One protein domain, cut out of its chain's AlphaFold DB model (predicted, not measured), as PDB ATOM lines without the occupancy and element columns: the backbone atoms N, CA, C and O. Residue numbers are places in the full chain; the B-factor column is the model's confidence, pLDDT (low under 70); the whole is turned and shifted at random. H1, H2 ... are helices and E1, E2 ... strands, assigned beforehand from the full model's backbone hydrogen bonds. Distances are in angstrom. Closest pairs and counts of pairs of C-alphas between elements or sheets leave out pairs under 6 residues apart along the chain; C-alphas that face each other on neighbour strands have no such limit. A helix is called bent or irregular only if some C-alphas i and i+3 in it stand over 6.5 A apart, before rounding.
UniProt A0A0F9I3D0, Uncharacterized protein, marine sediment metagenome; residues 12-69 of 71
ATOM      1  N   ILE A  12     170.135 195.314 211.834       97.38
ATOM      2  CA  ILE A  12     170.930 196.404 212.401       97.38
ATOM      3  C   ILE A  12     171.175 197.418 211.290       97.38
ATOM      4  O   ILE A  12     171.672 197.047 210.231       97.38
ATOM      5  N   VAL A  13     170.808 198.674 211.538       97.19
ATOM      6  CA  VAL A  13     170.830 199.756 210.535       97.19
ATOM      7  C   VAL A  13     171.857 200.845 210.840       97.19
ATOM      8  O   VAL A  13     172.178 201.653 209.977       97.19
ATOM      9  N   ALA A  14     172.365 200.889 212.071       97.00
ATOM     10  CA  ALA A  14     173.331 201.885 212.500       97.00
ATOM     11  C   ALA A  14     174.142 201.392 213.703       97.00
ATOM     12  O   ALA A  14     173.712 200.496 214.438       97.00
ATOM     13  N   VAL A  15     175.292 202.024 213.912       97.75
ATOM     14  CA  VAL A  15     176.131 201.913 215.111       97.75
ATOM     15  C   VAL A  15     176.351 203.323 215.655       97.75
ATOM     16  O   VAL A  15     176.363 204.285 214.896       97.75
ATOM     17  N   CYS A  16     176.480 203.462 216.969       97.62
ATOM     18  CA  CYS A  16     176.771 204.739 217.616       97.62
ATOM     19  C   CYS A  16     177.554 204.514 218.910       97.62
ATOM     20  O   CYS A  16     177.569 203.406 219.459       97.62
ATOM     21  N   THR A  17     178.167 205.581 219.407       97.88
ATOM     22  CA  THR A  17     178.795 205.629 220.724       97.88
ATOM     23  C   THR A  17     177.752 206.049 221.755       97.88
ATOM     24  O   THR A  17     177.202 207.145 221.681       97.88
ATOM     25  N   LEU A  18     177.473 205.191 222.738       97.00
ATOM     26  CA  LEU A  18     176.645 205.556 223.890       97.00
ATOM     27  C   LEU A  18     177.490 206.378 224.872       97.00
ATOM     28  O   LEU A  18     178.407 205.834 225.486       97.00
ATOM     29  N   THR A  19     177.174 207.660 225.043       98.19
ATOM     30  CA  THR A  19     177.963 208.572 225.895       98.19
ATOM     31  C   THR A  19     177.394 208.750 227.295       98.19
ATOM     32  O   THR A  19     178.099 209.173 228.208       98.19
ATOM     33  N   GLY A  20     176.128 208.394 227.499       97.38
ATOM     34  CA  GLY A  20     175.467 208.563 228.781       97.38
ATOM     35  C   GLY A  20     173.954 208.507 228.677       97.38
ATOM     36  O   GLY A  20     173.377 207.897 227.770       97.38
ATOM     37  N   TYR A  21     173.304 209.123 229.658       97.38
ATOM     38  CA  TYR A  21     171.858 209.215 229.713       97.38
ATOM     39  C   TYR A  21     171.402 210.483 230.436       97.38
ATOM     40  O   TYR A  21     172.092 211.001 231.315       97.38
ATOM     41  N   VAL A  22     170.199 210.936 230.097       97.62
ATOM     42  CA  VAL A  22     169.498 212.052 230.740       97.62
ATOM     43  C   VAL A  22     168.159 211.583 231.308       97.62
ATOM     44  O   VAL A  22     167.586 210.599 230.837       97.62
ATOM     45  N   ARG A  23     167.668 212.278 232.341       97.88
ATOM     46  CA  ARG A  23     166.342 212.039 232.949       97.88
ATOM     47  C   ARG A  23     165.277 213.036 232.496       97.88
ATOM     48  O   ARG A  23     164.099 212.779 232.692       97.88
ATOM     49  N   GLU A  24     165.696 214.148 231.902       97.12
ATOM     50  CA  GLU A  24     164.833 215.225 231.421       97.12
ATOM     51  C   GLU A  24     165.448 215.798 230.137       97.12
ATOM     52  O   GLU A  24     166.674 215.894 230.024       97.12
ATOM     53  N   SER A  25     164.612 216.131 229.152       96.69
ATOM     54  CA  SER A  25     165.024 216.798 227.916       96.69
ATOM     55  C   SER A  25     163.809 217.377 227.194       96.69
ATOM     56  O   SER A  25     162.787 216.704 227.077       96.69
ATOM     57  N   ASP A  26     163.957 218.577 226.632       96.00
ATOM     58  CA  ASP A  26     162.947 219.210 225.769       96.00
ATOM     59  C   ASP A  26     162.925 218.626 224.341       96.00
ATOM     60  O   ASP A  26     162.186 219.089 223.470       96.00
ATOM     61  N   SER A  27     163.762 217.621 224.058       93.75
ATOM     62  CA  SER A  27     163.814 216.973 222.750       93.75
ATOM     63  C   SER A  27     162.491 216.260 222.440       93.75
ATOM     64  O   SER A  27     162.027 215.467 223.259       93.75
ATOM     65  N   PRO A  28     161.930 216.402 221.223       92.81
ATOM     66  CA  PRO A  28     160.738 215.650 220.815       92.81
ATOM     67  C   PRO A  28     160.978 214.131 220.748       92.81
ATOM     68  O   PRO A  28     160.032 213.360 220.603       92.81
ATOM     69  N   TRP A  29     162.241 213.700 220.825       89.81
ATOM     70  CA  TRP A  29     162.654 212.298 220.860       89.81
ATOM     71  C   TRP A  29     162.815 211.749 222.280       89.81
ATOM     72  O   TRP A  29     163.027 210.548 222.445       89.81
ATOM     73  N   PHE A  30     162.736 212.602 223.305       95.12
ATOM     74  CA  PHE A  30     162.770 212.161 224.691       95.12
ATOM     75  C   PHE A  30     161.392 211.631 225.095       95.12
ATOM     76  O   PHE A  30     160.409 212.368 225.143       95.12
ATOM     77  N   ALA A  31     161.324 210.336 225.388       92.69
ATOM     78  CA  ALA A  31     160.111 209.679 225.851       92.69
ATOM     79  C   ALA A  31     160.446 208.643 226.928       92.69
ATOM     80  O   ALA A  31     161.391 207.866 226.791       92.69
ATOM     81  N   GLY A  32     159.632 208.600 227.984       91.62
ATOM     82  CA  GLY A  32     159.872 207.739 229.140       91.62
ATOM     83  C   GLY A  32     160.829 208.361 230.168       91.62
ATOM     84  O   GLY A  32     161.110 209.553 230.112       91.62
ATOM     85  N   PRO A  33     161.299 207.577 231.153       95.69
ATOM     86  CA  PRO A  33     162.047 208.105 232.299       95.69
ATOM     87  C   PRO A  33     163.537 208.364 232.019       95.69
ATOM     88  O   PRO A  33     164.213 208.963 232.854       95.69
ATOM     89  N   ILE A  34     164.072 207.847 230.906       96.75
ATOM     90  CA  ILE A  34     165.495 207.906 230.554       96.75
ATOM     91  C   ILE A  34     165.644 208.072 229.041       96.75
ATOM     92  O   ILE A  34     165.068 207.302 228.277       96.75
ATOM     93  N   GLY A  35     166.484 209.021 228.627       96.25
ATOM     94  CA  GLY A  35     166.927 209.203 227.246       96.25
ATOM     95  C   GLY A  35     168.416 208.900 227.125       96.25
ATOM     96  O   GLY A  35     169.210 209.405 227.915       96.25
ATOM     97  N   TRP A  36     168.807 208.068 226.164       95.88
ATOM     98  CA  TRP A  36     170.219 207.789 225.890       95.88
ATOM     99  C   TRP A  36     170.839 208.894 225.041       95.88
ATOM    100  O   TRP A  36     170.234 209.342 224.067       95.88
ATOM    101  N   THR A  37     172.050 209.312 225.403       96.56
ATOM    102  CA  THR A  37     172.837 210.260 224.609       96.56
ATOM    103  C   THR A  37     173.795 209.482 223.719       96.56
ATOM    104  O   THR A  37     174.521 208.603 224.190       96.56
ATOM    105  N   LEU A  38     173.750 209.774 222.421       97.00
ATOM    106  CA  LEU A  38     174.475 209.047 221.385       97.00
ATOM    107  C   LEU A  38     175.360 210.020 220.606       97.00
ATOM    108  O   LEU A  38     174.908 211.109 220.253       97.00
ATOM    109  N   GLU A  39     176.581 209.600 220.302       97.69
ATOM    110  CA  GLU A  39     177.529 210.302 219.429       97.69
ATOM    111  C   GLU A  39     178.005 209.364 218.312       97.69
ATOM    112  O   GLU A  39     177.729 208.161 218.344       97.69
ATOM    113  N   ASP A  40     178.678 209.918 217.301       96.75
ATOM    114  CA  ASP A  40     179.257 209.165 216.178       96.75
ATOM    115  C   ASP A  40     178.272 208.182 215.527       96.75
ATOM    116  O   ASP A  40     178.560 206.998 215.337       96.75
ATOM    117  N   VAL A  41     177.059 208.656 215.225       97.12
ATOM    118  CA  VAL A  41     176.038 207.818 214.589       97.12
ATOM    119  C   VAL A  41     176.460 207.509 213.154       97.12
ATOM    120  O   VAL A  41     176.478 208.383 212.289       97.12
ATOM    121  N   ILE A  42     176.750 206.238 212.901       97.69
ATOM    122  CA  ILE A  42     177.134 205.696 211.602       97.69
ATOM    123  C   ILE A  42     175.975 204.844 211.096       97.69
ATOM    124  O   ILE A  42     175.723 203.751 211.611       97.69
ATOM    125  N   ALA A  43     175.273 205.333 210.076       96.94
ATOM    126  CA  ALA A  43     174.335 204.511 209.320       96.94
ATOM    127  C   ALA A  43     175.115 203.495 208.471       96.94
ATOM    128  O   ALA A  43     176.117 203.846 207.850       96.94
ATOM    129  N   ILE A  44     174.653 202.248 208.447       97.69
ATOM    130  CA  ILE A  44     175.278 201.158 207.692       97.69
ATOM    131  C   ILE A  44     174.254 200.484 206.785       97.69
ATOM    132  O   ILE A  44     173.050 200.534 207.047       97.69
ATOM    133  N   ASP A  45     174.739 199.781 205.760       96.69
ATOM    134  CA  ASP A  45     173.882 198.873 205.002       96.69
ATOM    135  C   ASP A  45     173.253 197.838 205.951       96.69
ATOM    136  O   ASP A  45     173.985 197.198 206.721       96.69
ATOM    137  N   PRO A  46     171.920 197.640 205.916       97.44
ATOM    138  CA  PRO A  46     171.238 196.798 206.885       97.44
ATOM    139  C   PRO A  46     171.828 195.389 206.995       97.44
ATOM    140  O   PRO A  46     171.992 194.675 206.002       97.44
ATOM    141  N   VAL A  47     172.102 194.958 208.229       97.88
ATOM    142  CA  VAL A  47     172.577 193.601 208.539       97.88
ATOM    143  C   VAL A  47     171.427 192.793 209.130       97.88
ATOM    144  O   VAL A  47     171.036 193.084 210.263       97.88
ATOM    145  N   PRO A  48     170.878 191.786 208.422       97.69
ATOM    146  CA  PRO A  48     169.783 190.975 208.944       97.69
ATOM    147  C   PRO A  48     170.142 190.351 210.294       97.69
ATOM    148  O   PRO A  48     171.144 189.647 210.424       97.69
ATOM    149  N   CYS A  49     169.330 190.624 211.311       96.81
ATOM    150  CA  CYS A  49     169.538 190.129 212.662       96.81
ATOM    151  C   CYS A  49     168.218 190.133 213.439       96.81
ATOM    152  O   CYS A  49     167.499 191.133 213.486       96.81
ATOM    153  N   ARG A  50     167.899 189.009 214.086       95.69
ATOM    154  CA  ARG A  50     166.750 188.936 214.992       95.69
ATOM    155  C   ARG A  50     167.023 189.814 216.217       95.69
ATOM    156  O   ARG A  50     168.070 189.684 216.838       95.69
ATOM    157  N   GLY A  51     166.066 190.670 216.572       94.50
ATOM    158  CA  GLY A  51     166.132 191.458 217.803       94.50
ATOM    159  C   GLY A  51     165.896 190.613 219.059       94.50
ATOM    160  O   GLY A  51     165.208 189.592 219.012       94.50
ATOM    161  N   PHE A  52     166.430 191.079 220.187       95.69
ATOM    162  CA  PHE A  52     166.248 190.492 221.516       95.69
ATOM    163  C   PHE A  52     165.860 191.576 222.531       95.69
ATOM    164  O   PHE A  52     166.038 192.768 222.280       95.69
ATOM    165  N   GLN A  53     165.286 191.161 223.661       95.06
ATOM    166  CA  GLN A  53     164.913 192.059 224.759       95.06
ATOM    167  C   GLN A  53     166.144 192.497 225.567       95.06
ATOM    168  O   GLN A  53     167.147 191.785 225.607       95.06
ATOM    169  N   SER A  54     166.024 193.635 226.263       94.62
ATOM    170  CA  SER A  54     167.095 194.253 227.064       94.62
ATOM    171  C   SER A  54     168.334 194.623 226.233       94.62
ATOM    172  O   SER A  54     168.296 194.609 225.007       94.62
ATOM    173  N   LEU A  55     169.434 195.012 226.885       93.94
ATOM    174  CA  LEU A  55     170.737 195.100 226.225       93.94
ATOM    175  C   LEU A  55     171.280 193.685 226.007       93.94
ATOM    176  O   LEU A  55     171.328 192.888 226.944       93.94
ATOM    177  N   TRP A  56     171.690 193.377 224.779       96.19
ATOM    178  CA  TRP A  56     172.138 192.043 224.391       96.19
ATOM    179  C   TRP A  56     173.417 192.100 223.556       96.19
ATOM    180  O   TRP A  56     173.722 193.092 222.898       96.19
ATOM    181  N   ASN A  57     174.178 191.006 223.600       96.44
ATOM    182  CA  ASN A  57     175.401 190.859 222.822       96.44
ATOM    183  C   ASN A  57     175.083 190.328 221.426       96.44
ATOM    184  O   ASN A  57     174.413 189.303 221.292       96.44
ATOM    185  N   LEU A  58     175.630 190.977 220.398       96.00
ATOM    186  CA  LEU A  58     175.518 190.494 219.025       96.00
ATOM    187  C   LEU A  58     176.152 189.100 218.871       96.00
ATOM    188  O   LEU A  58     177.271 188.896 219.358       96.00
ATOM    189  N   PRO A  59     175.501 188.172 218.140       96.19
ATOM    190  CA  PRO A  59     176.142 186.951 217.675       96.19
ATOM    191  C   PRO A  59     177.485 187.256 216.985       96.19
ATOM    192  O   PRO A  59     177.582 188.261 216.269       96.19
ATOM    193  N   PRO A  60     178.540 186.441 217.184       97.38
ATOM    194  CA  PRO A  60     179.885 186.767 216.700       97.38
ATOM    195  C   PRO A  60     179.989 186.976 215.182       97.38
ATOM    196  O   PRO A  60     180.760 187.817 214.723       97.38
ATOM    197  N   ASP A  61     179.225 186.218 214.406       97.19
ATOM    198  CA  ASP A  61     179.103 186.330 212.953       97.19
ATOM    199  C   ASP A  61     178.443 187.653 212.536       97.19
ATOM    200  O   ASP A  61     178.982 188.371 211.691       97.19
ATOM    201  N   ILE A  62     177.350 188.038 213.198       97.69
ATOM    202  CA  ILE A  62     176.679 189.322 212.960       97.69
ATOM    203  C   ILE A  62     177.577 190.490 213.359       97.69
ATOM    204  O   ILE A  62     177.684 191.463 212.616       97.69
ATOM    205  N   LYS A  63     178.278 190.392 214.494       97.75
ATOM    206  CA  LYS A  63     179.213 191.433 214.934       97.75
ATOM    207  C   LYS A  63     180.299 191.689 213.885       97.75
ATOM    208  O   LYS A  63     180.547 192.843 213.555       97.75
ATOM    209  N   LYS A  64     180.892 190.631 213.317       97.88
ATOM    210  CA  LYS A  64     181.875 190.755 212.222       97.88
ATOM    211  C   LYS A  64     181.284 191.472 211.007       97.88
ATOM    212  O   LYS A  64     181.928 192.354 210.450       97.88
ATOM    213  N   LEU A  65     180.059 191.112 210.624       97.88
ATOM    214  CA  LEU A  65     179.344 191.718 209.499       97.88
ATOM    215  C   LEU A  65     178.992 193.195 209.721       97.88
ATOM    216  O   LEU A  65     178.967 193.954 208.756       97.88
ATOM    217  N   VAL A  66     178.696 193.593 210.957       97.50
ATOM    218  CA  VAL A  66     178.447 194.994 211.322       97.50
ATOM    219  C   VAL A  66     179.748 195.787 211.273       97.50
ATOM    220  O   VAL A  66     179.806 196.802 210.593       97.50
ATOM    221  N   THR A  67     180.812 195.293 211.914       96.88
ATOM    222  CA  THR A  67     182.119 195.968 211.919       96.88
ATOM    223  C   THR A  67     182.683 196.147 210.510       96.88
ATOM    224  O   THR A  67     183.232 197.198 210.216       96.88
ATOM    225  N   ALA A  68     182.500 195.173 209.616       96.94
ATOM    226  CA  ALA A  68     182.955 195.276 208.227       96.94
ATOM    227  C   ALA A  68     182.197 196.320 207.380       96.94
ATOM    228  O   ALA A  68     182.651 196.644 206.287       96.94
ATOM    229  N   ARG A  69     181.037 196.807 207.847       96.00
ATOM    230  CA  ARG A  69     180.227 197.838 207.173       96.00
ATOM    231  C   ARG A  69     180.397 199.232 207.775       96.00
ATOM    232  O   ARG A  69     179.819 200.183 207.258       96.00
TER     233      ARG A  69
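AT A GLANCE: This is residues 12 to 69 of the 71 residues of an uncharacterized protein of marine sediment metagenome (UniProt A0A0F9I3D0). What shape is it? A bent hairpin, strands E1 and E2, arches away from helix H1 near one end. What makes it? The 58 printed residues include two named strands, then one named helix; the E1 - E2 sheet is antiparallel, the class mixed. It is loose, radius of gyration of the C-alphas 13.6 A, and spans 37 by 23 by 17 A.

IN THESE COORDINATES: Where are the strands? E1, residues 12 to 22, is 24.2 A long from C-alpha 12 (170.930, 196.404, 212.401); E2, residues 35 to 48, is 26.0 A long. And the helix? H1, residues 60 to 67, ends at C-alpha 67 (182.119, 195.968, 211.919).

HOW THE PARTS SIT: Do E1 and E2 pair? N 12 and O 47, 2.9 A apart, are within hydrogen-bond range. E1 bends by 80 degrees, E2 by 98. Where is H1? Its closest C-alpha to E2, Val 66, is 6.6 A from that of Val 47. Its every O i to N i+4 pair is within range.

THE WHOLE: How large? The farthest C-alphas, 26 and 61, are 38.8 A apart. Any cut? The printed part has no cut; both links are long; no printed residue is under 70.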